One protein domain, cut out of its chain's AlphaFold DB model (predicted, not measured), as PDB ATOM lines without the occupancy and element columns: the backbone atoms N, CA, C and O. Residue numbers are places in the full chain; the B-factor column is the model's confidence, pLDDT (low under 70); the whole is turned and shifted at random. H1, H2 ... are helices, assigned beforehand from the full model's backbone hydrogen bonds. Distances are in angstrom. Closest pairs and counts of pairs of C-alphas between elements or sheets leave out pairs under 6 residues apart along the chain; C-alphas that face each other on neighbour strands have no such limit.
ATOM      1  N   THR A   2     -25.411 -44.968  -4.471       45.28
ATOM      2  CA  THR A   2     -24.439 -45.692  -3.643       45.28
ATOM      3  C   THR A   2     -23.782 -44.712  -2.672       45.28
ATOM      4  O   THR A   2     -23.171 -43.731  -3.086       45.28
ATOM      5  N   GLU A   3     -23.965 -44.946  -1.372       49.94
ATOM      6  CA  GLU A   3     -23.307 -44.199  -0.298       49.94
ATOM      7  C   GLU A   3     -21.787 -44.342  -0.424       49.94
ATOM      8  O   GLU A   3     -21.229 -45.430  -0.253       49.94
ATOM      9  N   ASN A   4     -21.104 -43.242  -0.731       57.56
ATOM     10  CA  ASN A   4     -19.651 -43.211  -0.769       57.56
ATOM     11  C   ASN A   4     -19.142 -43.230   0.686       57.56
ATOM     12  O   ASN A   4     -19.191 -42.221   1.380       57.56
ATOM     13  N   LYS A   5     -18.705 -44.398   1.172       63.56
ATOM     14  CA  LYS A   5     -18.263 -44.654   2.563       63.56
ATOM     15  C   LYS A   5     -16.930 -43.993   2.959       63.56
ATOM     16  O   LYS A   5     -16.388 -44.329   4.006       63.56
ATOM     17  N   PHE A   6     -16.386 -43.103   2.133       69.00
ATOM     18  CA  PHE A   6     -15.068 -42.501   2.330       69.00
ATOM     19  C   PHE A   6     -15.173 -40.990   2.490       69.00
ATOM     20  O   PHE A   6     -15.978 -40.327   1.834       69.00
ATOM     21  N   THR A   7     -14.323 -40.455   3.355       80.88
ATOM     22  CA  THR A   7     -14.149 -39.016   3.528       80.88
ATOM     23  C   THR A   7     -13.516 -38.389   2.274       80.88
ATOM     24  O   THR A   7     -12.830 -39.073   1.508       80.88
ATOM     25  N   PRO A   8     -13.710 -37.078   2.038       80.81
ATOM     26  CA  PRO A   8     -13.091 -36.383   0.905       80.81
ATOM     27  C   PRO A   8     -11.559 -36.508   0.860       80.81
ATOM     28  O   PRO A   8     -10.979 -36.575  -0.222       80.81
ATOM     29  N   GLU A   9     -10.915 -36.574   2.027       83.81
ATOM     30  CA  GLU A   9      -9.465 -36.732   2.170       83.81
ATOM     31  C   GLU A   9      -9.000 -38.121   1.703       83.81
ATOM     32  O   GLU A   9      -8.116 -38.232   0.857       83.81
ATOM     33  N   GLU A  10      -9.693 -39.186   2.118       83.94
ATOM     34  CA  GLU A  10      -9.399 -40.558   1.677       83.94
ATOM     35  C   GLU A  10      -9.584 -40.751   0.162       83.94
ATOM     36  O   GLU A  10      -8.878 -41.545  -0.467       83.94
ATOM     37  N   ILE A  11     -10.535 -40.036  -0.447       84.12
ATOM     38  CA  ILE A  11     -10.756 -40.049  -1.901       84.12
ATOM     39  C   ILE A  11      -9.585 -39.371  -2.624       84.12
ATOM     40  O   ILE A  11      -9.119 -39.885  -3.647       84.12
ATOM     41  N   ALA A  12      -9.084 -38.251  -2.095       86.56
ATOM     42  CA  ALA A  12      -7.939 -37.536  -2.654       86.56
ATOM     43  C   ALA A  12      -6.649 -38.370  -2.572       86.56
ATOM     44  O   ALA A  12      -5.929 -38.483  -3.571       86.56
ATOM     45  N   ASP A  13      -6.407 -39.024  -1.435       90.44
ATOM     46  CA  ASP A  13      -5.246 -39.895  -1.231       90.44
ATOM     47  C   ASP A  13      -5.267 -41.103  -2.165       90.44
ATOM     48  O   ASP A  13      -4.269 -41.413  -2.820       90.44
ATOM     49  N   LYS A  14      -6.426 -41.752  -2.314       87.81
ATOM     50  CA  LYS A  14      -6.588 -42.858  -3.265       87.81
ATOM     51  C   LYS A  14      -6.414 -42.398  -4.710       87.81
ATOM     52  O   LYS A  14      -5.737 -43.076  -5.481       87.81
ATOM     53  N   LYS A  15      -6.977 -41.243  -5.089       91.56
ATOM     54  CA  LYS A  15      -6.812 -40.667  -6.434       91.56
ATOM     55  C   LYS A  15      -5.336 -40.422  -6.759       91.56
ATOM     56  O   LYS A  15      -4.885 -40.767  -7.852       91.56
ATOM     57  N   LYS A  16      -4.577 -39.905  -5.791       92.88
ATOM     58  CA  LYS A  16      -3.134 -39.687  -5.917       92.88
ATOM     59  C   LYS A  16      -2.352 -40.994  -6.006       92.88
ATOM     60  O   LYS A  16      -1.562 -41.159  -6.929       92.88
ATOM     61  N   ALA A  17      -2.630 -41.949  -5.122       93.06
ATOM     62  CA  ALA A  17      -1.971 -43.254  -5.132       93.06
ATOM     63  C   ALA A  17      -2.160 -43.991  -6.472       93.06
ATOM     64  O   ALA A  17      -1.214 -44.583  -6.990       93.06
ATOM     65  N   ILE A  18      -3.356 -43.910  -7.072       91.62
ATOM     66  CA  ILE A  18      -3.629 -44.484  -8.398       91.62
ATOM     67  C   ILE A  18      -2.784 -43.789  -9.468       91.62
ATOM     68  O   ILE A  18      -2.165 -44.467 -10.281       91.62
ATOM     69  N   PHE A  19      -2.720 -42.456  -9.468       93.44
ATOM     70  CA  PHE A  19      -1.911 -41.706 -10.431       93.44
ATOM     71  C   PHE A  19      -0.416 -42.026 -10.323       93.44
ATOM     72  O   PHE A  19       0.248 -42.239 -11.341       93.44
ATOM     73  N   ASP A  20       0.106 -42.099  -9.101       93.81
ATOM     74  CA  ASP A  20       1.517 -42.386  -8.834       93.81
ATOM     75  C   ASP A  20       1.890 -43.822  -9.235       93.81
ATOM     76  O   ASP A  20       2.995 -44.063  -9.723       93.81
ATOM     77  N   ALA A  21       0.949 -44.767  -9.121       94.19
ATOM     78  CA  ALA A  21       1.122 -46.146  -9.573       94.19
ATOM     79  C   ALA A  21       1.072 -46.313 -11.109       94.19
ATOM     80  O   ALA A  21       1.480 -47.352 -11.633       94.19
ATOM     81  N   MET A  22       0.572 -45.324 -11.861       91.25
ATOM     82  CA  MET A  22       0.480 -45.406 -13.321       91.25
ATOM     83  C   MET A  22       1.833 -45.195 -14.009       91.25
ATOM     84  O   MET A  22       2.639 -44.348 -13.639       91.25
ATOM     85  N   GLY A  23       2.058 -45.899 -15.122       93.56
ATOM     86  CA  GLY A  23       3.221 -45.649 -15.975       93.56
ATOM     87  C   GLY A  23       3.189 -44.265 -16.647       93.56
ATOM     88  O   GLY A  23       2.126 -43.676 -16.859       93.56
ATOM     89  N   LYS A  24       4.359 -43.783 -17.100       93.44
ATOM     90  CA  LYS A  24       4.549 -42.450 -17.726       93.44
ATOM     91  C   LYS A  24       3.536 -42.115 -18.830       93.44
ATOM     92  O   LYS A  24       3.154 -40.959 -18.993       93.44
ATOM     93  N   ARG A  25       3.106 -43.108 -19.617       92.81
ATOM     94  CA  ARG A  25       2.101 -42.921 -20.681       92.81
ATOM     95  C   ARG A  25       0.711 -42.615 -20.115       92.81
ATOM     96  O   ARG A  25       0.038 -41.736 -20.642       92.81
ATOM     97  N   GLY A  26       0.308 -43.313 -19.055       90.12
ATOM     98  CA  GLY A  26      -0.982 -43.122 -18.392       90.12
ATOM     99  C   GLY A  26      -1.058 -41.779 -17.665       90.12
ATOM    100  O   GLY A  26      -1.997 -41.018 -17.884       90.12
ATOM    101  N   GLN A  27      -0.005 -41.427 -16.920       94.38
ATOM    102  CA  GLN A  27       0.108 -40.118 -16.267       94.38
ATOM    103  C   GLN A  27       0.011 -38.964 -17.276       94.38
ATOM    104  O   GLN A  27      -0.749 -38.023 -17.067       94.38
ATOM    105  N   LYS A  28       0.700 -39.058 -18.426       94.31
ATOM    106  CA  LYS A  28       0.604 -38.047 -19.498       94.31
ATOM    107  C   LYS A  28      -0.820 -37.868 -20.030       94.31
ATOM    108  O   LYS A  28      -1.212 -36.742 -20.324       94.31
ATOM    109  N   GLN A  29      -1.592 -38.946 -20.173       92.25
ATOM    110  CA  GLN A  29      -2.984 -38.853 -20.628       92.25
ATOM    111  C   GLN A  29      -3.876 -38.151 -19.600       92.25
ATOM    112  O   GLN A  29      -4.681 -37.303 -19.982       92.25
ATOM    113  N   ILE A  30      -3.695 -38.451 -18.312       92.50
ATOM    114  CA  ILE A  30      -4.428 -37.784 -17.228       92.50
ATOM    115  C   ILE A  30      -4.055 -36.308 -17.152       92.50
ATOM    116  O   ILE A  30      -4.942 -35.463 -17.125       92.50
ATOM    117  N   MET A  31      -2.765 -35.976 -17.213       92.50
ATOM    118  CA  MET A  31      -2.314 -34.582 -17.215       92.50
ATOM    119  C   MET A  31      -2.846 -33.804 -18.423       92.50
ATOM    120  O   MET A  31      -3.200 -32.640 -18.283       92.50
ATOM    121  N   LYS A  32      -2.982 -34.449 -19.592       92.50
ATOM    122  CA  LYS A  32      -3.629 -33.848 -20.770       92.50
ATOM    123  C   LYS A  32      -5.130 -33.594 -20.555       92.50
ATOM    124  O   LYS A  32      -5.646 -32.610 -21.068       92.50
ATOM    125  N   LYS A  33      -5.829 -34.477 -19.830       87.44
ATOM    126  CA  LYS A  33      -7.249 -34.317 -19.451       87.44
ATOM    127  C   LYS A  33      -7.440 -33.293 -18.315       87.44
ATOM    128  O   LYS A  33      -8.508 -32.695 -18.209       87.44
ATOM    129  N   GLY A  34      -6.404 -33.080 -17.503       91.50
ATOM    130  CA  GLY A  34      -6.424 -32.306 -16.263       91.50
ATOM    131  C   GLY A  34      -6.643 -33.227 -15.062       91.50
ATOM    132  O   GLY A  34      -7.658 -33.917 -14.990       91.50
ATOM    133  N   TYR A  35      -5.689 -33.240 -14.125       90.62
ATOM    134  CA  TYR A  35      -5.720 -34.117 -12.949       90.62
ATOM    135  C   TYR A  35      -6.970 -33.885 -12.091       90.62
ATOM    136  O   TYR A  35      -7.628 -34.840 -11.683       90.62
ATOM    137  N   ASP A  36      -7.362 -32.627 -11.888       89.56
ATOM    138  CA  ASP A  36      -8.541 -32.283 -11.089       89.56
ATOM    139  C   ASP A  36      -9.835 -32.814 -11.724       89.56
ATOM    140  O   ASP A  36     -10.666 -33.391 -11.027       89.56
ATOM    141  N   ASN A  37      -9.930 -32.767 -13.058       86.12
ATOM    142  CA  ASN A  37     -11.072 -33.247 -13.851       86.12
ATOM    143  C   ASN A  37     -11.066 -34.765 -14.108       86.12
ATOM    144  O   ASN A  37     -11.954 -35.304 -14.778       86.12
ATOM    145  N   TRP A  38     -10.032 -35.468 -13.653       89.25
ATOM    146  CA  TRP A  38      -9.949 -36.914 -13.760       89.25
ATOM    147  C   TRP A  38     -10.553 -37.567 -12.520       89.25
ATOM    148  O   TRP A  38     -10.116 -37.333 -11.396       89.25
ATOM    149  N   ASP A  39     -11.552 -38.408 -12.742       88.00
ATOM    150  CA  ASP A  39     -12.150 -39.240 -11.710       88.00
ATOM    151  C   ASP A  39     -11.734 -40.705 -11.960       88.00
ATOM    152  O   ASP A  39     -12.136 -41.284 -12.975       88.00
ATOM    153  N   PRO A  40     -10.870 -41.290 -11.107       83.56
ATOM    154  CA  PRO A  40     -10.427 -42.678 -11.234       83.56
ATOM    155  C   PRO A  40     -11.473 -43.697 -10.774       83.56
ATOM    156  O   PRO A  40     -11.279 -44.887 -11.006       83.56
ATOM    157  N   PHE A  41     -12.540 -43.251 -10.107       85.50
ATOM    158  CA  PHE A  41     -13.589 -44.117  -9.570       85.50
ATOM    159  C   PHE A  41     -14.795 -44.219 -10.505       85.50
ATOM    160  O   PHE A  41     -15.794 -44.834 -10.138       85.50
ATOM    161  N   GLN A  42     -14.707 -43.639 -11.709       78.56
ATOM    162  CA  GLN A  42     -15.736 -43.813 -12.727       78.56
ATOM    163  C   GLN A  42     -15.902 -45.295 -13.037       78.56
ATOM    164  O   GLN A  42     -14.929 -45.997 -13.325       78.56
ATOM    165  N   GLU A  43     -17.151 -45.752 -13.003       75.44
ATOM    166  CA  GLU A  43     -17.492 -47.086 -13.472       75.44
ATOM    167  C   GLU A  43     -17.017 -47.257 -14.925       75.44
ATOM    168  O   GLU A  43     -16.982 -46.280 -15.692       75.44
ATOM    169  N   PRO A  44     -16.611 -48.479 -15.323       75.75
ATOM    170  CA  PRO A  44     -16.320 -48.763 -16.715       75.75
ATOM    171  C   PRO A  44     -17.483 -48.276 -17.573       75.75
ATOM    172  O   PRO A  44     -18.642 -48.541 -17.258       75.75
TER     173      PRO A  44
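What this domain is: This is residues 2 to 44 of the 119 residues of an uncharacterized protein of Desulfobacteraceae bacterium (UniProt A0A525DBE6). A longer helix, H1, and a shorter one, H2, make a V with its corner at the tight link between them, and residues 34 to 44, with no named element, fold back from the end of H2 toward H1. At the other end of H1, residues 2 to 10 stick out from this body, and 8 to 10 of them belong to H1. The printed part has 43 residues with two named helices, H1 then H2 along the chain, and no named strand; its class is all helix. It is only just loose, close to compact, with a radius of gyration of the C-alphas of 11.2 A, and it is elongated, spanning 32 by 18 by 16 A.

Where its parts are: H1, the longest helix, covers residues 8 to 21 and measures 20.2 A from C-alpha 8 at (-13.091, -36.383, 0.905) to C-alpha 21 at (1.122, -46.146, -9.573). H2 covers residues 24 to 33, 14.4 A from first to last C-alpha, and ends with C-alpha 33 at (-7.249, -34.317, -19.451).

How they stand to each other: H1 and H2 are close but not clearly touching, with 2 pairs of C-alphas within 8 A. Their closest C-alphas, those of Phe 19 and Gln 27, are 6.4 A apart. The helices run opposite ways at a steep tilt of 46 degrees, and their centres are 15.3 A apart. In H1 and H2 every O i to N i+4 pair is within hydrogen-bond range.

The domain as a whole: The two C-alphas farthest apart, those of Glu 3 and Lys 24, are separated by 32.9 A. Without residues 2 to 10, which stand free, the body spans 22 by 19 by 16 A. The printed part has no cut. Mean pLDDT of the printed part is 85.0, and residues 2 to 6 are under 70.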